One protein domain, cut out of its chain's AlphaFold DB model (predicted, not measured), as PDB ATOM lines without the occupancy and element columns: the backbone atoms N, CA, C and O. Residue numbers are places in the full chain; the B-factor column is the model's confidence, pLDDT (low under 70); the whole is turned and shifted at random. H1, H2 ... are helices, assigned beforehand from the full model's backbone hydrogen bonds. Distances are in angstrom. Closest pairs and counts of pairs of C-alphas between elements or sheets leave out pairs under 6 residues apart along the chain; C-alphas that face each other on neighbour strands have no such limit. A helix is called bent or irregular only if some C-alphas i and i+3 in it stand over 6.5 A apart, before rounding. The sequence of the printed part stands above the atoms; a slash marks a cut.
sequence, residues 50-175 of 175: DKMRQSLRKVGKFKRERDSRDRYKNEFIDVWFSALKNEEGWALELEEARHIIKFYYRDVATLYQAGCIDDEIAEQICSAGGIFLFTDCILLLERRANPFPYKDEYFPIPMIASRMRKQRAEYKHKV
ATOM      1  N   ASP A  50     -17.151 -49.158 -40.771       94.06
ATOM      2  CA  ASP A  50     -16.906 -48.411 -41.993       94.06
ATOM      3  C   ASP A  50     -15.815 -47.348 -41.817       94.06
ATOM      4  O   ASP A  50     -14.946 -47.220 -42.684       94.06
ATOM      5  N   LYS A  51     -15.759 -46.676 -40.659       93.81
ATOM      6  CA  LYS A  51     -14.707 -45.691 -40.372       93.81
ATOM      7  C   LYS A  51     -13.338 -46.352 -40.302       93.81
ATOM      8  O   LYS A  51     -12.370 -45.804 -40.832       93.81
ATOM      9  N   MET A  52     -13.241 -47.541 -39.704       94.06
ATOM     10  CA  MET A  52     -11.985 -48.294 -39.658       94.06
ATOM     11  C   MET A  52     -11.534 -48.713 -41.063       94.06
ATOM     12  O   MET A  52     -10.386 -48.474 -41.446       94.06
ATOM     13  N   ARG A  53     -12.442 -49.250 -41.890       92.75
ATOM     14  CA  ARG A  53     -12.125 -49.628 -43.280       92.75
ATOM     15  C   ARG A  53     -11.700 -48.431 -44.126       92.75
ATOM     16  O   ARG A  53     -10.731 -48.535 -44.882       92.75
ATOM     17  N   GLN A  54     -12.386 -47.297 -44.004       94.81
ATOM     18  CA  GLN A  54     -12.010 -46.059 -44.689       94.81
ATOM     19  C   GLN A  54     -10.641 -45.552 -44.222       94.81
ATOM     20  O   GLN A  54      -9.802 -45.209 -45.057       94.81
ATOM     21  N   SER A  55     -10.370 -45.595 -42.917       95.38
ATOM     22  CA  SER A  55      -9.079 -45.201 -42.339       95.38
ATOM     23  C   SER A  55      -7.936 -46.068 -42.867       95.38
ATOM     24  O   SER A  55      -6.936 -45.550 -43.365       95.38
ATOM     25  N   LEU A  56      -8.110 -47.394 -42.860       93.56
ATOM     26  CA  LEU A  56      -7.143 -48.343 -43.420       93.56
ATOM     27  C   LEU A  56      -6.906 -48.101 -44.915       93.56
ATOM     28  O   LEU A  56      -5.767 -48.171 -45.380       93.56
ATOM     29  N   ARG A  57      -7.959 -47.790 -45.682       93.25
ATOM     30  CA  ARG A  57      -7.835 -47.442 -47.107       93.25
ATOM     31  C   ARG A  57      -7.068 -46.143 -47.310       93.25
ATOM     32  O   ARG A  57      -6.207 -46.113 -48.185       93.25
ATOM     33  N   LYS A  58      -7.349 -45.106 -46.519       92.94
ATOM     34  CA  LYS A  58      -6.690 -43.795 -46.597       92.94
ATOM     35  C   LYS A  58      -5.200 -43.915 -46.281       92.94
ATOM     36  O   LYS A  58      -4.371 -43.546 -47.109       92.94
ATOM     37  N   VAL A  59      -4.859 -44.562 -45.168       91.69
ATOM     38  CA  VAL A  59      -3.465 -44.838 -44.779       91.69
ATOM     39  C   VAL A  59      -2.778 -45.759 -45.787       91.69
ATOM     40  O   VAL A  59      -1.633 -45.526 -46.159       91.69
ATOM     41  N   GLY A  60      -3.469 -46.788 -46.280       90.12
ATOM     42  CA  GLY A  60      -2.925 -47.701 -47.282       90.12
ATOM     43  C   GLY A  60      -2.675 -47.035 -48.637       90.12
ATOM     44  O   GLY A  60      -1.664 -47.322 -49.275       90.12
ATOM     45  N   LYS A  61      -3.573 -46.146 -49.080       88.94
ATOM     46  CA  LYS A  61      -3.391 -45.322 -50.283       88.94
ATOM     47  C   LYS A  61      -2.180 -44.413 -50.111       88.94
ATOM     48  O   LYS A  61      -1.281 -44.463 -50.943       88.94
ATOM     49  N   PHE A  62      -2.118 -43.703 -48.988       83.81
ATOM     50  CA  PHE A  62      -0.997 -42.835 -48.650       83.81
ATOM     51  C   PHE A  62       0.341 -43.590 -48.643       83.81
ATOM     52  O   PHE A  62       1.285 -43.170 -49.310       83.81
ATOM     53  N   LYS A  63       0.410 -44.753 -47.975       83.88
ATOM     54  CA  LYS A  63       1.606 -45.609 -47.962       83.88
ATOM     55  C   LYS A  63       2.035 -45.991 -49.382       83.88
ATOM     56  O   LYS A  63       3.188 -45.794 -49.728       83.88
ATOM     57  N   ARG A  64       1.125 -46.479 -50.235       83.56
ATOM     58  CA  ARG A  64       1.454 -46.896 -51.617       83.56
ATOM     59  C   ARG A  64       1.943 -45.747 -52.503       83.56
ATOM     60  O   ARG A  64       2.893 -45.913 -53.268       83.56
ATOM     61  N   GLU A  65       1.307 -44.584 -52.411       78.38
ATOM     62  CA  GLU A  65       1.689 -43.399 -53.193       78.38
ATOM     63  C   GLU A  65       3.084 -42.880 -52.826       78.38
ATOM     64  O   GLU A  65       3.734 -42.218 -53.637       78.38
ATOM     65  N   ARG A  66       3.557 -43.196 -51.615       69.06
ATOM     66  CA  ARG A  66       4.855 -42.760 -51.097       69.06
ATOM     67  C   ARG A  66       5.931 -43.847 -51.177       69.06
ATOM     68  O   ARG A  66       7.041 -43.523 -51.580       69.06
ATOM     69  N   ASP A  67       5.596 -45.115 -50.933       66.56
ATOM     70  CA  ASP A  67       6.496 -46.270 -51.115       66.56
ATOM     71  C   ASP A  67       6.922 -46.446 -52.581       66.56
ATOM     72  O   ASP A  67       8.040 -46.867 -52.848       66.56
ATOM     73  N   SER A  68       6.070 -46.079 -53.546       55.91
ATOM     74  CA  SER A  68       6.421 -46.110 -54.979       55.91
ATOM     75  C   SER A  68       7.473 -45.067 -55.384       55.91
ATOM     76  O   SER A  68       7.978 -45.093 -56.506       55.91
ATOM     77  N   ARG A  69       7.831 -44.149 -54.479       55.50
ATOM     78  CA  ARG A  69       8.886 -43.155 -54.670       55.50
ATOM     79  C   ARG A  69      10.078 -43.535 -53.788       55.50
ATOM     80  O   ARG A  69      10.309 -42.900 -52.762       55.50
ATOM     81  N   ASP A  70      10.852 -44.537 -54.212       48.44
ATOM     82  CA  ASP A  70      12.005 -45.144 -53.504       48.44
ATOM     83  C   ASP A  70      13.022 -44.160 -52.876       48.44
ATOM     84  O   ASP A  70      13.798 -44.539 -52.001       48.44
ATOM     85  N   ARG A  71      13.013 -42.879 -53.265       48.75
ATOM     86  CA  ARG A  71      13.888 -41.828 -52.720       48.75
ATOM     87  C   ARG A  71      13.445 -41.217 -51.381       48.75
ATOM     88  O   ARG A  71      14.243 -40.513 -50.783       48.75
ATOM     89  N   TYR A  72      12.233 -41.485 -50.880       50.38
ATOM     90  CA  TYR A  72      11.631 -40.708 -49.774       50.38
ATOM     91  C   TYR A  72      11.260 -41.519 -48.521       50.38
ATOM     92  O   TYR A  72      10.430 -41.079 -47.722       50.38
ATOM     93  N   LYS A  73      11.866 -42.697 -48.313       54.91
ATOM     94  CA  LYS A  73      11.472 -43.640 -47.244       54.91
ATOM     95  C   LYS A  73      11.444 -43.067 -45.820       54.91
ATOM     96  O   LYS A  73      10.736 -43.630 -45.001       54.91
ATOM     97  N   ASN A  74      12.148 -41.969 -45.530       59.62
ATOM     98  CA  ASN A  74      12.070 -41.271 -44.237       59.62
ATOM     99  C   ASN A  74      11.590 -39.813 -44.346       59.62
ATOM    100  O   ASN A  74      11.007 -39.299 -43.397       59.62
ATOM    101  N   GLU A  75      11.748 -39.167 -45.504       70.56
ATOM    102  CA  GLU A  75      11.288 -37.787 -45.723       70.56
ATOM    103  C   GLU A  75       9.763 -37.648 -45.617       70.56
ATOM    104  O   GLU A  75       9.254 -36.584 -45.279       70.56
ATOM    105  N   PHE A  76       9.007 -38.725 -45.859       76.56
ATOM    106  CA  PHE A  76       7.545 -38.678 -45.776       76.56
ATOM    107  C   PHE A  76       7.034 -38.310 -44.376       76.56
ATOM    108  O   PHE A  76       6.001 -37.652 -44.259       76.56
ATOM    109  N   ILE A  77       7.742 -38.746 -43.330       82.81
ATOM    110  CA  ILE A  77       7.379 -38.489 -41.937       82.81
ATOM    111  C   ILE A  77       7.472 -36.988 -41.672       82.81
ATOM    112  O   ILE A  77       6.559 -36.402 -41.093       82.81
ATOM    113  N   ASP A  78       8.547 -36.363 -42.149       85.31
ATOM    114  CA  ASP A  78       8.773 -34.929 -42.011       85.31
ATOM    115  C   ASP A  78       7.826 -34.108 -42.894       85.31
ATOM    116  O   ASP A  78       7.312 -33.091 -42.435       85.31
ATOM    117  N   VAL A  79       7.514 -34.573 -44.111       85.56
ATOM    118  CA  VAL A  79       6.518 -33.936 -44.992       85.56
ATOM    119  C   VAL A  79       5.140 -33.924 -44.339       85.56
ATOM    120  O   VAL A  79       4.502 -32.878 -44.279       85.56
ATOM    121  N   TRP A  80       4.682 -35.069 -43.828       89.44
ATOM    122  CA  TRP A  80       3.411 -35.135 -43.113       89.44
ATOM    123  C   TRP A  80       3.422 -34.265 -41.857       89.44
ATOM    124  O   TRP A  80       2.481 -33.513 -41.637       89.44
ATOM    125  N   PHE A  81       4.491 -34.316 -41.062       89.38
ATOM    126  CA  PHE A  81       4.587 -33.530 -39.835       89.38
ATOM    127  C   PHE A  81       4.604 -32.019 -40.108       89.38
ATOM    128  O   PHE A  81       3.977 -31.252 -39.380       89.38
ATOM    129  N   SER A  82       5.278 -31.579 -41.175       90.44
ATOM    130  CA  SER A  82       5.255 -30.183 -41.621       90.44
ATOM    131  C   SER A  82       3.869 -29.771 -42.114       90.44
ATOM    132  O   SER A  82       3.375 -28.720 -41.722       90.44
ATOM    133  N   ALA A  83       3.224 -30.601 -42.934       91.38
ATOM    134  CA  ALA A  83       1.881 -30.337 -43.440       91.38
ATOM    135  C   ALA A  83       0.839 -30.296 -42.311       91.38
ATOM    136  O   ALA A  83      -0.062 -29.463 -42.330       91.38
ATOM    137  N   LEU A  84       0.999 -31.136 -41.283       92.62
ATOM    138  CA  LEU A  84       0.160 -31.123 -40.088       92.62
ATOM    139  C   LEU A  84       0.320 -29.817 -39.297       92.62
ATOM    140  O   LEU A  84      -0.673 -29.241 -38.870       92.62
ATOM    141  N   LYS A  85       1.555 -29.321 -39.137       92.56
ATOM    142  CA  LYS A  85       1.822 -28.017 -38.500       92.56
ATOM    143  C   LYS A  85       1.226 -26.840 -39.267       92.56
ATOM    144  O   LYS A  85       0.892 -25.836 -38.652       92.56
ATOM    145  N   ASN A  86       1.121 -26.973 -40.584       95.75
ATOM    146  CA  ASN A  86       0.529 -25.975 -41.468       95.75
ATOM    147  C   ASN A  86      -0.987 -26.171 -41.656       95.75
ATOM    148  O   ASN A  86      -1.568 -25.515 -42.515       95.75
ATOM    149  N   GLU A  87      -1.611 -27.083 -40.902       94.56
ATOM    150  CA  GLU A  87      -3.046 -27.394 -40.976       94.56
ATOM    151  C   GLU A  87      -3.527 -27.774 -42.389       94.56
ATOM    152  O   GLU A  87      -4.665 -27.521 -42.784       94.56
ATOM    153  N   GLU A  88      -2.668 -28.422 -43.181       94.31
ATOM    154  CA  GLU A  88      -3.049 -28.884 -44.512       94.31
ATOM    155  C   GLU A  88      -4.118 -29.983 -44.412       94.31
ATOM    156  O   GLU A  88      -3.935 -30.999 -43.735       94.31
ATOM    157  N   GLY A  89      -5.228 -29.818 -45.143       93.94
ATOM    158  CA  GLY A  89      -6.406 -30.687 -45.017       93.94
ATOM    159  C   GLY A  89      -6.112 -32.181 -45.183       93.94
ATOM    160  O   GLY A  89      -6.592 -32.998 -44.402       93.94
ATOM    161  N   TRP A  90      -5.245 -32.559 -46.129       91.25
ATOM    162  CA  TRP A  90      -4.875 -33.967 -46.331       91.25
ATOM    163  C   TRP A  90      -4.094 -34.557 -45.143       91.25
ATOM    164  O   TRP A  90      -4.197 -35.757 -44.876       91.25
ATOM    165  N   ALA A  91      -3.299 -33.740 -44.442       92.31
ATOM    166  CA  ALA A  91      -2.489 -34.172 -43.308       92.31
ATOM    167  C   ALA A  91      -3.349 -34.347 -42.052       92.31
ATOM    168  O   ALA A  91      -3.160 -35.330 -41.332       92.31
ATOM    169  N   LEU A  92      -4.330 -33.460 -41.849       94.12
ATOM    170  CA  LEU A  92      -5.367 -33.584 -40.818       94.12
ATOM    171  C   LEU A  92      -6.232 -34.828 -41.050       94.12
ATOM    172  O   LEU A  92      -6.421 -35.650 -40.158       94.12
ATOM    173  N   GLU A  93      -6.671 -35.037 -42.288       93.81
ATOM    174  CA  GLU A  93      -7.414 -36.227 -42.690       93.81
ATOM    175  C   GLU A  93      -6.638 -37.533 -42.450       93.81
ATOM    176  O   GLU A  93      -7.224 -38.566 -42.103       93.81
ATOM    177  N   LEU A  94      -5.323 -37.518 -42.686       92.69
ATOM    178  CA  LEU A  94      -4.453 -38.652 -42.394       92.69
ATOM    179  C   LEU A  94      -4.277 -38.842 -40.882       92.69
ATOM    180  O   LEU A  94      -4.246 -39.986 -40.435       92.69
ATOM    181  N   GLU A  95      -4.204 -37.758 -40.108       94.75
ATOM    182  CA  GLU A  95      -4.108 -37.791 -38.645       94.75
ATOM    183  C   GLU A  95      -5.348 -38.420 -37.997       94.75
ATOM    184  O   GLU A  95      -5.232 -39.285 -37.126       94.75
ATOM    185  N   GLU A  96      -6.543 -38.078 -38.474       95.00
ATOM    186  CA  GLU A  96      -7.791 -38.700 -38.022       95.00
ATOM    187  C   GLU A  96      -7.806 -40.211 -38.291       95.00
ATOM    188  O   GLU A  96      -8.070 -41.019 -37.392       95.00
ATOM    189  N   ALA A  97      -7.459 -40.612 -39.518       95.25
ATOM    190  CA  ALA A  97      -7.360 -42.021 -39.887       95.25
ATOM    191  C   ALA A  97      -6.301 -42.750 -39.045       95.25
ATOM    192  O   ALA A  97      -6.500 -43.894 -38.619       95.25
ATOM    193  N   ARG A  98      -5.179 -42.074 -38.769       93.81
ATOM    194  CA  ARG A  98      -4.096 -42.584 -37.933       93.81
ATOM    195  C   ARG A  98      -4.575 -42.835 -36.509       93.81
ATOM    196  O   ARG A  98      -4.277 -43.898 -35.972       93.81
ATOM    197  N   HIS A  99      -5.344 -41.922 -35.922       93.88
ATOM    198  CA  HIS A  99      -5.896 -42.075 -34.577       93.88
ATOM    199  C   HIS A  99      -6.839 -43.266 -34.439       93.88
ATOM    200  O   HIS A  99      -6.697 -44.037 -33.488       93.88
ATOM    201  N   ILE A 100      -7.738 -43.472 -35.401       94.44
ATOM    202  CA  ILE A 100      -8.668 -44.610 -35.387       94.44
ATOM    203  C   ILE A 100      -7.895 -45.936 -35.348       94.44
ATOM    204  O   ILE A 100      -8.142 -46.786 -34.489       94.44
ATOM    205  N   ILE A 101      -6.908 -46.089 -36.234       94.25
ATOM    206  CA  ILE A 101      -6.089 -47.306 -36.311       94.25
ATOM    207  C   ILE A 101      -5.192 -47.438 -35.074       94.25
ATOM    208  O   ILE A 101      -5.053 -48.532 -34.526       94.25
ATOM    209  N   LYS A 102      -4.597 -46.334 -34.611       92.44
ATOM    210  CA  LYS A 102      -3.733 -46.303 -33.426       92.44
ATOM    211  C   LYS A 102      -4.459 -46.825 -32.197       92.44
ATOM    212  O   LYS A 102      -3.951 -47.720 -31.529       92.44
ATOM    213  N   PHE A 103      -5.647 -46.298 -31.913       92.62
ATOM    214  CA  PHE A 103      -6.405 -46.702 -30.734       92.62
ATOM    215  C   PHE A 103      -6.895 -48.142 -30.822       92.62
ATOM    216  O   PHE A 103      -6.890 -48.834 -29.810       92.62
ATOM    217  N   TYR A 104      -7.218 -48.632 -32.022       94.06
ATOM    218  CA  TYR A 104      -7.512 -50.049 -32.214       94.06
ATOM    219  C   TYR A 104      -6.353 -50.936 -31.730       94.06
ATOM    220  O   TYR A 104      -6.558 -51.799 -30.883       94.06
ATOM    221  N   TYR A 105      -5.128 -50.700 -32.215       93.69
ATOM    222  CA  TYR A 105      -3.968 -51.521 -31.843       93.69
ATOM    223  C   TYR A 105      -3.454 -51.260 -30.425       93.69
ATOM    224  O   TYR A 105      -2.902 -52.174 -29.814       93.69
ATOM    225  N   ARG A 106      -3.674 -50.059 -29.875       92.69
ATOM    226  CA  ARG A 106      -3.446 -49.785 -28.452       92.69
ATOM    227  C   ARG A 106      -4.310 -50.689 -27.583       92.69
ATOM    228  O   ARG A 106      -3.795 -51.333 -26.684       92.69
ATOM    229  N   ASP A 107      -5.608 -50.771 -27.867       92.75
ATOM    230  CA  ASP A 107      -6.525 -51.569 -27.052       92.75
ATOM    231  C   ASP A 107      -6.161 -53.062 -27.099       92.75
ATOM    232  O   ASP A 107      -6.243 -53.750 -26.083       92.75
ATOM    233  N   VAL A 108      -5.695 -53.555 -28.255       92.94
ATOM    234  CA  VAL A 108      -5.141 -54.915 -28.376       92.94
ATOM    235  C   VAL A 108      -3.909 -55.085 -27.488       92.94
ATOM    236  O   VAL A 108      -3.825 -56.059 -26.741       92.94
ATOM    237  N   ALA A 109      -2.961 -54.145 -27.545       93.12
ATOM    238  CA  ALA A 109      -1.744 -54.195 -26.741       93.12
ATOM    239  C   ALA A 109      -2.051 -54.190 -25.236       93.12
ATOM    240  O   ALA A 109      -1.521 -55.028 -24.509       93.12
ATOM    241  N   THR A 110      -2.966 -53.323 -24.797       90.81
ATOM    242  CA  THR A 110      -3.417 -53.232 -23.405       90.81
ATOM    243  C   THR A 110      -4.019 -54.549 -22.921       90.81
ATOM    244  O   THR A 110      -3.657 -55.033 -21.851       90.81
ATOM    245  N   LEU A 111      -4.913 -55.165 -23.702       90.38
ATOM    246  CA  LEU A 111      -5.533 -56.439 -23.321       90.38
ATOM    247  C   LEU A 111      -4.523 -57.584 -23.268       90.38
ATOM    248  O   LEU A 111      -4.627 -58.450 -22.399       90.38
ATOM    249  N   TYR A 112      -3.551 -57.584 -24.177       90.44
ATOM    250  CA  TYR A 112      -2.474 -58.567 -24.179       90.44
ATOM    251  C   TYR A 112      -1.591 -58.416 -22.933       90.44
ATOM    252  O   TYR A 112      -1.346 -59.384 -22.219       90.44
ATOM    253  N   GLN A 113      -1.169 -57.190 -22.616       88.38
ATOM    254  CA  GLN A 113      -0.344 -56.896 -21.438       88.38
ATOM    255  C   GLN A 113      -1.066 -57.184 -20.118       88.38
ATOM    256  O   GLN A 113      -0.437 -57.630 -19.163       88.38
ATOM    257  N   ALA A 114      -2.382 -56.977 -20.072       87.38
ATOM    258  CA  ALA A 114      -3.217 -57.321 -18.926       87.38
ATOM    259  C   ALA A 114      -3.477 -58.836 -18.783       87.38
ATOM    260  O   ALA A 114      -4.132 -59.255 -17.831       87.38
ATOM    261  N   GLY A 115      -3.009 -59.666 -19.725       86.12
ATOM    262  CA  GLY A 115      -3.256 -61.109 -19.734       86.12
ATOM    263  C   GLY A 115      -4.702 -61.492 -20.068       86.12
ATOM    264  O   GLY A 115      -5.103 -62.634 -19.846       86.12
ATOM    265  N   CYS A 116      -5.503 -60.561 -20.595       85.06
ATOM    266  CA  CYS A 116      -6.888 -60.819 -20.994       85.06
ATOM    267  C   CYS A 116      -6.977 -61.609 -22.306       85.06
ATOM    268  O   CYS A 116      -7.951 -62.327 -22.533       85.06
ATOM    269  N   ILE A 117      -5.971 -61.469 -23.172       87.88
ATOM    270  CA  ILE A 117      -5.823 -62.236 -24.410       87.88
ATOM    271  C   ILE A 117      -4.424 -62.841 -24.474       87.88
ATOM    272  O   ILE A 117      -3.464 -62.259 -23.973       87.88
ATOM    273  N   ASP A 118      -4.321 -64.014 -25.087       88.44
ATOM    274  CA  ASP A 118      -3.051 -64.681 -25.359       88.44
ATOM    275  C   ASP A 118      -2.548 -64.357 -26.775       88.44
ATOM    276  O   ASP A 118      -3.162 -63.595 -27.527       88.44
ATOM    277  N   ASP A 119      -1.406 -64.944 -27.128       88.75
ATOM    278  CA  ASP A 119      -0.781 -64.797 -28.442       88.75
ATOM    279  C   ASP A 119      -1.695 -65.203 -29.600       88.75
ATOM    280  O   ASP A 119      -1.719 -64.520 -30.624       88.75
ATOM    281  N   GLU A 120      -2.456 -66.288 -29.440       87.00
ATOM    282  CA  GLU A 120      -3.335 -66.810 -30.485       87.00
ATOM    283  C   GLU A 120      -4.467 -65.823 -30.779       87.00
ATOM    284  O   GLU A 120      -4.694 -65.443 -31.929       87.00
ATOM    285  N   ILE A 121      -5.150 -65.346 -29.735       88.44
ATOM    286  CA  ILE A 121      -6.232 -64.371 -29.883       88.44
ATOM    287  C   ILE A 121      -5.696 -63.033 -30.400       88.44
ATOM    288  O   ILE A 121      -6.325 -62.408 -31.256       88.44
ATOM    289  N   ALA A 122      -4.524 -62.596 -29.936       91.06
ATOM    290  CA  ALA A 122      -3.907 -61.372 -30.427       91.06
ATOM    291  C   ALA A 122      -3.556 -61.465 -31.923       91.06
ATOM    292  O   ALA A 122      -3.815 -60.513 -32.662       91.06
ATOM    293  N   GLU A 123      -3.041 -62.606 -32.392       89.50
ATOM    294  CA  GLU A 123      -2.802 -62.871 -33.819       89.50
ATOM    295  C   GLU A 123      -4.099 -62.895 -34.637       89.50
ATOM    296  O   GLU A 123      -4.139 -62.321 -35.726       89.50
ATOM    297  N   GLN A 124      -5.174 -63.487 -34.110       87.38
ATOM    298  CA  GLN A 124      -6.482 -63.503 -34.777       87.38
ATOM    299  C   GLN A 124      -7.083 -62.098 -34.923       87.38
ATOM    300  O   GLN A 124      -7.590 -61.747 -35.991       87.38
ATOM    301  N   ILE A 125      -7.011 -61.285 -33.866       90.81
ATOM    302  CA  ILE A 125      -7.494 -59.898 -33.871       90.81
ATOM    303  C   ILE A 125      -6.656 -59.039 -34.829       90.81
ATOM    304  O   ILE A 125      -7.176 -58.200 -35.570       90.81
ATOM    305  N   CYS A 126      -5.342 -59.252 -34.844       89.62
ATOM    306  CA  CYS A 126      -4.425 -58.516 -35.693       89.62
ATOM    307  C   CYS A 126      -4.486 -59.004 -37.146       89.62
ATOM    308  O   CYS A 126      -3.612 -59.725 -37.607       89.62
ATOM    309  N   SER A 127      -5.476 -58.555 -37.923       77.69
ATOM    310  CA  SER A 127      -5.509 -58.833 -39.368       77.69
ATOM    311  C   SER A 127      -4.181 -58.460 -40.047       77.69
ATOM    312  O   SER A 127      -3.710 -57.325 -39.924       77.69
ATOM    313  N   ALA A 128      -3.612 -59.390 -40.829       70.38
ATOM    314  CA  ALA A 128      -2.295 -59.239 -41.456       70.38
ATOM    315  C   ALA A 128      -2.156 -57.951 -42.292       70.38
ATOM    316  O   ALA A 128      -1.092 -57.344 -42.330       70.38
ATOM    317  N   GLY A 129      -3.224 -57.512 -42.967       77.62
ATOM    318  CA  GLY A 129      -3.192 -56.273 -43.751       77.62
ATOM    319  C   GLY A 129      -3.090 -55.020 -42.876       77.62
ATOM    320  O   GLY A 129      -2.243 -54.160 -43.123       77.62
ATOM    321  N   GLY A 130      -3.931 -54.931 -41.845       87.19
ATOM    322  CA  GLY A 130      -3.981 -53.779 -40.947       87.19
ATOM    323  C   GLY A 130      -2.736 -53.659 -40.075       87.19
ATOM    324  O   GLY A 130      -2.183 -52.567 -39.948       87.19
ATOM    325  N   ILE A 131      -2.231 -54.778 -39.545       92.00
ATOM    326  CA  ILE A 131      -1.092 -54.749 -38.620       92.00
ATOM    327  C   ILE A 131       0.205 -54.330 -39.326       92.00
ATOM    328  O   ILE A 131       1.042 -53.642 -38.740       92.00
ATOM    329  N   PHE A 132       0.369 -54.663 -40.610       91.00
ATOM    330  CA  PHE A 132       1.514 -54.188 -41.394       91.00
ATOM    331  C   PHE A 132       1.397 -52.705 -41.739       91.00
ATOM    332  O   PHE A 132       2.396 -51.998 -41.702       91.00
ATOM    333  N   LEU A 133       0.192 -52.195 -42.017       90.44
ATOM    334  CA  LEU A 133      -0.009 -50.748 -42.163       90.44
ATOM    335  C   LEU A 133       0.297 -50.008 -40.860       90.44
ATOM    336  O   LEU A 133       0.944 -48.962 -40.886       90.44
ATOM    337  N   PHE A 134      -0.125 -50.564 -39.727       92.00
ATOM    338  CA  PHE A 134       0.168 -49.991 -38.423       92.00
ATOM    339  C   PHE A 134       1.677 -49.941 -38.156       92.00
ATOM    340  O   PHE A 134       2.228 -48.870 -37.919       92.00
ATOM    341  N   THR A 135       2.361 -51.080 -38.258       89.81
ATOM    342  CA  THR A 135       3.793 -51.180 -37.928       89.81
ATOM    343  C   THR A 135       4.708 -50.449 -38.908       89.81
ATOM    344  O   THR A 135       5.689 -49.857 -38.469       89.81
ATOM    345  N   ASP A 136       4.383 -50.434 -40.203       86.94
ATOM    346  CA  ASP A 136       5.242 -49.824 -41.230       86.94
ATOM    347  C   ASP A 136       4.992 -48.330 -41.444       86.94
ATOM    348  O   ASP A 136       5.796 -47.674 -42.094       86.94
ATOM    349  N   CYS A 137       3.865 -47.794 -40.974       88.56
ATOM    350  CA  CYS A 137       3.488 -46.405 -41.236       88.56
ATOM    351  C   CYS A 137       3.063 -45.694 -39.952       88.56
ATOM    352  O   CYS A 137       3.758 -44.796 -39.483       88.56
ATOM    353  N   ILE A 138       1.965 -46.132 -39.331       90.38
ATOM    354  CA  ILE A 138       1.363 -45.452 -38.172       90.38
ATOM    355  C   ILE A 138       2.354 -45.304 -37.014       90.38
ATOM    356  O   ILE A 138       2.453 -44.234 -36.420       90.38
ATOM    357  N   LEU A 139       3.106 -46.365 -36.719       87.81
ATOM    358  CA  LEU A 139       4.086 -46.398 -35.633       87.81
ATOM    359  C   LEU A 139       5.249 -45.426 -35.875       87.81
ATOM    360  O   LEU A 139       5.768 -44.839 -34.928       87.81
ATOM    361  N   LEU A 140       5.642 -45.226 -37.137       85.94
ATOM    362  CA  LEU A 140       6.677 -44.263 -37.511       85.94
ATOM    363  C   LEU A 140       6.175 -42.822 -37.359       85.94
ATOM    364  O   LEU A 140       6.880 -41.983 -36.802       85.94
ATOM    365  N   LEU A 141       4.937 -42.563 -37.789       87.44
ATOM    366  CA  LEU A 141       4.283 -41.264 -37.622       87.44
ATOM    367  C   LEU A 141       4.090 -40.913 -36.135       87.44
ATOM    368  O   LEU A 141       4.400 -39.797 -35.729       87.44
ATOM    369  N   GLU A 142       3.652 -41.867 -35.303       87.31
ATOM    370  CA  GLU A 142       3.486 -41.657 -33.854       87.31
ATOM    371  C   GLU A 142       4.819 -41.328 -33.172       87.31
ATOM    372  O   GLU A 142       4.882 -40.381 -32.398       87.31
ATOM    373  N   ARG A 143       5.906 -42.040 -33.503       83.94
ATOM    374  CA  ARG A 143       7.245 -41.750 -32.955       83.94
ATOM    375  C   ARG A 143       7.750 -40.354 -33.311       83.94
ATOM    376  O   ARG A 143       8.547 -39.791 -32.569       83.94
ATOM    377  N   ARG A 144       7.329 -39.805 -34.454       84.81
ATOM    378  CA  ARG A 144       7.669 -38.430 -34.839       84.81
ATOM    379  C   ARG A 144       6.816 -37.405 -34.110       84.81
ATOM    380  O   ARG A 144       7.350 -36.389 -33.671       84.81
ATOM    381  N   ALA A 145       5.511 -37.659 -34.039       82.38
ATOM    382  CA  ALA A 145       4.544 -36.760 -33.424       82.38
ATOM    383  C   ALA A 145       4.727 -36.675 -31.904       82.38
ATOM    384  O   ALA A 145       4.514 -35.618 -31.316       82.38
ATOM    385  N   ASN A 146       5.166 -37.770 -31.282       79.44
ATOM    386  CA  ASN A 146       5.415 -37.857 -29.857       79.44
ATOM    387  C   ASN A 146       6.888 -38.236 -29.597       79.44
ATOM    388  O   ASN A 146       7.242 -39.405 -29.750       79.44
ATOM    389  N   PRO A 147       7.751 -37.281 -29.193       64.06
ATOM    390  CA  PRO A 147       9.162 -37.546 -28.901       64.06
ATOM    391  C   PRO A 147       9.374 -38.366 -27.618       64.06
ATOM    392  O   PRO A 147      10.461 -38.910 -27.420       64.06
ATOM    393  N   PHE A 148       8.337 -38.519 -26.786       63.41
ATOM    394  CA  PHE A 148       8.284 -39.479 -25.683       63.41
ATOM    395  C   PHE A 148       7.267 -40.575 -26.012       63.41
ATOM    396  O   PHE A 148       6.237 -40.683 -25.341       63.41
ATOM    397  N   PRO A 149       7.501 -41.394 -27.056       55.66
ATOM    398  CA  PRO A 149       6.623 -42.520 -27.290       55.66
ATOM    399  C   PRO A 149       6.745 -43.412 -26.055       55.66
ATOM    400  O   PRO A 149       7.860 -43.794 -25.688       55.66
ATOM    401  N   TYR A 150       5.629 -43.716 -25.390       59.34
ATOM    402  CA  TYR A 150       5.608 -44.719 -24.333       59.34
ATOM    403  C   TYR A 150       6.164 -46.003 -24.949       59.34
ATOM    404  O   TYR A 150       5.479 -46.671 -25.726       59.34
ATOM    405  N   LYS A 151       7.442 -46.298 -24.674       58.50
ATOM    406  CA  LYS A 151       8.209 -47.387 -25.305       58.50
ATOM    407  C   LYS A 151       7.474 -48.728 -25.212       58.50
ATOM    408  O   LYS A 151       7.671 -49.591 -26.065       58.50
ATOM    409  N   ASP A 152       6.576 -48.828 -24.239       65.88
ATOM    410  CA  ASP A 152       5.879 -50.038 -23.853       65.88
ATOM    411  C   ASP A 152       4.410 -50.083 -24.312       65.88
ATOM    412  O   ASP A 152       3.838 -51.168 -24.345       65.88
ATOM    413  N   GLU A 153       3.793 -48.969 -24.735       79.81
ATOM    414  CA  GLU A 153       2.337 -48.909 -25.008       79.81
ATOM    415  C   GLU A 153       1.911 -49.828 -26.165       79.81
ATOM    416  O   GLU A 153       0.817 -50.381 -26.160       79.81
ATOM    417  N   TYR A 154       2.797 -50.045 -27.141       83.69
ATOM    418  CA  TYR A 154       2.527 -50.895 -28.307       83.69
ATOM    419  C   TYR A 154       3.456 -52.105 -28.401       83.69
ATOM    420  O   TYR A 154       3.441 -52.784 -29.426       83.69
ATOM    421  N   PHE A 155       4.272 -52.378 -27.377       82.38
ATOM    422  CA  PHE A 155       5.326 -53.401 -27.407       82.38
ATOM    423  C   PHE A 155       4.917 -54.762 -28.018       82.38
ATOM    424  O   PHE A 155       5.675 -55.273 -28.849       82.38
ATOM    425  N   PRO A 156       3.744 -55.352 -27.705       88.06
ATOM    426  CA  PRO A 156       3.384 -56.652 -28.276       88.06
ATOM    427  C   PRO A 156       3.082 -56.602 -29.784       88.06
ATOM    428  O   PRO A 156       3.269 -57.599 -30.481       88.06
ATOM    429  N   ILE A 157       2.666 -55.456 -30.334       91.88
ATOM    430  CA  ILE A 157       2.180 -55.369 -31.719       91.88
ATOM    431  C   ILE A 157       3.296 -55.588 -32.760       91.88
ATOM    432  O   ILE A 157       3.103 -56.406 -33.661       91.88
ATOM    433  N   PRO A 158       4.487 -54.951 -32.675       89.81
ATOM    434  CA  PRO A 158       5.604 -55.268 -33.568       89.81
ATOM    435  C   PRO A 158       6.039 -56.737 -33.524       89.81
ATOM    436  O   PRO A 158       6.396 -57.297 -34.563       89.81
ATOM    437  N   MET A 159       5.985 -57.373 -32.348       91.06
ATOM    438  CA  MET A 159       6.315 -58.792 -32.191       91.06
ATOM    439  C   MET A 159       5.309 -59.674 -32.940       91.06
ATOM    440  O   MET A 159       5.717 -60.491 -33.770       91.06
ATOM    441  N   ILE A 160       4.009 -59.452 -32.720       91.38
ATOM    442  CA  ILE A 160       2.918 -60.140 -33.428       91.38
ATOM    443  C   ILE A 160       3.081 -59.960 -34.945       91.38
ATOM    444  O   ILE A 160       3.105 -60.936 -35.694       91.38
ATOM    445  N   ALA A 161       3.309 -58.727 -35.409       91.50
ATOM    446  CA  ALA A 161       3.522 -58.434 -36.826       91.50
ATOM    447  C   ALA A 161       4.708 -59.220 -37.411       91.50
ATOM    448  O   ALA A 161       4.622 -59.756 -38.517       91.50
ATOM    449  N   SER A 162       5.821 -59.316 -36.675       90.69
ATOM    450  CA  SER A 162       6.989 -60.079 -37.111       90.69
ATOM    451  C   SER A 162       6.692 -61.573 -37.240       90.69
ATOM    452  O   SER A 162       7.174 -62.187 -38.195       90.69
ATOM    453  N   ARG A 163       5.928 -62.168 -36.315       90.06
ATOM    454  CA  ARG A 163       5.528 -63.585 -36.399       90.06
ATOM    455  C   ARG A 163       4.663 -63.833 -37.631       90.06
ATOM    456  O   ARG A 163       4.985 -64.703 -38.439       90.06
ATOM    457  N   MET A 164       3.661 -62.985 -37.855       89.81
ATOM    458  CA  MET A 164       2.783 -63.082 -39.025       89.81
ATOM    459  C   MET A 164       3.533 -62.929 -40.358       89.81
ATOM    460  O   MET A 164       3.181 -63.568 -41.351       89.81
ATOM    461  N   ARG A 165       4.586 -62.095 -40.412       89.19
ATOM    462  CA  ARG A 165       5.456 -61.982 -41.600       89.19
ATOM    463  C   ARG A 165       6.205 -63.278 -41.889       89.19
ATOM    464  O   ARG A 165       6.238 -63.685 -43.048       89.19
ATOM    465  N   LYS A 166       6.775 -63.913 -40.859       88.81
ATOM    466  CA  LYS A 166       7.476 -65.201 -40.992       88.81
ATOM    467  C   LYS A 166       6.532 -66.284 -41.504       88.81
ATOM    468  O   LYS A 166       6.813 -66.874 -42.540       88.81
ATOM    469  N   GLN A 167       5.360 -66.422 -40.878       86.69
ATOM    470  CA  GLN A 167       4.324 -67.361 -41.322       86.69
ATOM    471  C   GLN A 167       3.963 -67.133 -42.801       86.69
ATOM    472  O   GLN A 167       3.992 -68.061 -43.604       86.69
ATOM    473  N   ARG A 168       3.696 -65.883 -43.216       84.19
ATOM    474  CA  ARG A 168       3.406 -65.560 -44.628       84.19
ATOM    475  C   ARG A 168       4.544 -65.907 -45.588       84.19
ATOM    476  O   ARG A 168       4.258 -66.302 -46.716       84.19
ATOM    477  N   ALA A 169       5.799 -65.708 -45.191       85.00
ATOM    478  CA  ALA A 169       6.950 -66.071 -46.014       85.00
ATOM    479  C   ALA A 169       7.045 -67.595 -46.180       85.00
ATOM    480  O   ALA A 169       7.200 -68.076 -47.296       85.00
ATOM    481  N   GLU A 170       6.853 -68.352 -45.101       85.19
ATOM    482  CA  GLU A 170       6.864 -69.819 -45.121       85.19
ATOM    483  C   GLU A 170       5.742 -70.403 -45.991       85.19
ATOM    484  O   GLU A 170       5.985 -71.334 -46.757       85.19
ATOM    485  N   TYR A 171       4.532 -69.832 -45.941       78.00
ATOM    486  CA  TYR A 171       3.433 -70.246 -46.821       78.00
ATOM    487  C   TYR A 171       3.738 -70.001 -48.303       78.00
ATOM    488  O   TYR A 171       3.380 -70.829 -49.133       78.00
ATOM    489  N   LYS A 172       4.431 -68.907 -48.649       71.25
ATOM    490  CA  LYS A 172       4.824 -68.612 -50.040       71.25
ATOM    491  C   LYS A 172       5.865 -69.575 -50.615       71.25
ATOM    492  O   LYS A 172       5.996 -69.624 -51.826       71.25
ATOM    493  N   HIS A 173       6.613 -70.292 -49.778       61.69
ATOM    494  CA  HIS A 173       7.598 -71.284 -50.223       61.69
ATOM    495  C   HIS A 173       7.027 -72.706 -50.332       61.69
ATOM    496  O   HIS A 173       7.710 -73.594 -50.833       61.69
ATOM    497  N   LYS A 174       5.802 -72.934 -49.841       57.75
ATOM    498  CA  LYS A 174       5.113 -74.236 -49.877       57.75
ATOM    499  C   LYS A 174       4.080 -74.359 -51.005       57.75
ATOM    500  O   LYS A 174       3.530 -75.442 -51.179       57.75
ATOM    501  N   VAL A 175       3.799 -73.264 -51.713       51.69
ATOM    502  CA  VAL A 175       2.878 -73.165 -52.860       51.69
ATOM    503  C   VAL A 175       3.701 -72.880 -54.104       51.69
ATOM    504  O   VAL A 175       3.403 -73.496 -55.145       51.69
TER     505      VAL A 175
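AT A GLANCE: This is residues 50 to 175 of the 175 residues of an uncharacterized protein of Spirosoma sp. HMF4905 (UniProt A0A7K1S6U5). Six helices make a compact body of crossed helices: the kinked H5 lies in the middle, and the long H3 and H1 cross it and each other. H2 packs at one end of this core, on the start of H3 and the last part of H5, while H4 and H6 pack at the other end, where the last part of H6 and the tail, residues 169 to 175, stick out. The printed part has 126 residues with six named helices, H1 to H6 in that order, and no named strand; the class is all helix. The radius of gyration of the C-alphas is 15.3 A, and the spans are 43 by 38 by 29 A.

IN THESE COORDINATES: H1 is residues 50 to 67, 25.2 A long, beginning at C-alpha 50 (-16.906, -48.411, -41.993). H2 is residues 75 to 85, 15.4 A. H3, the longest, is residues 89 to 113, 35.8 A, beginning at C-alpha 89 (-6.406, -30.687, -45.017). H4 is residues 119 to 125, 9.9 A. H5 is residues 128 to 145, 24.8 A, with a kink of 31 degrees near residue 139; it is only just irregular, with C-alphas 136 and 139 6.7 A apart. H6 is residues 156 to 172, 24.9 A, ending at C-alpha 172 (4.824, -68.612, -50.040).

HOW THE PARTS SIT: The hub is H3, touching the five other helices. With residues 94 to 101 alone it touches H1, the closest C-alphas being those of Ser 55 and Ala 97, 4.4 A apart, at a steep tilt of 69 degrees, opposite ways, only just short of about perpendicular. H3 touches H5 with residues 98 to 105 alone; the closest C-alphas are those of Arg 98 and Ile 138, 6.2 A apart. H1 touches H5 at 73 degrees, about perpendicular, the C-alphas of Gly 60 and Leu 133 being closest at 6.6 A. H2 touches H3, closest at the C-alphas of Leu 84 and Ala 91, 5.2 A, and H5, closest at those of Ile 77 and Leu 141, 6.0 A. H3 and H4 form a hairpin, closest at the C-alphas of Val 108 and Ala 122, 6.9 A. H5 and H6 form another at a steep tilt of 39 degrees, closest at the C-alphas of Ile 131 and Ala 161, 6.2 A. H4 touches H6, closest at the C-alphas of Glu 123 and Ile 160, 6.4 A. H2 is apart from H4 and H6. Every O i to N i+4 pair is within hydrogen-bond range in H1, H2, H3, H4 and H6; in H5, 11 of 14 are.

THE WHOLE: The C-alphas farthest apart, those of Asn 86 and Lys 174, are 49.2 A apart. The printed part has no cut, and no link is long. Residues 68 to 73 also stand free. Mean pLDDT of the printed part is 84.4; residues 66 to 74, 147 to 152 and 173 to 175 are under 70.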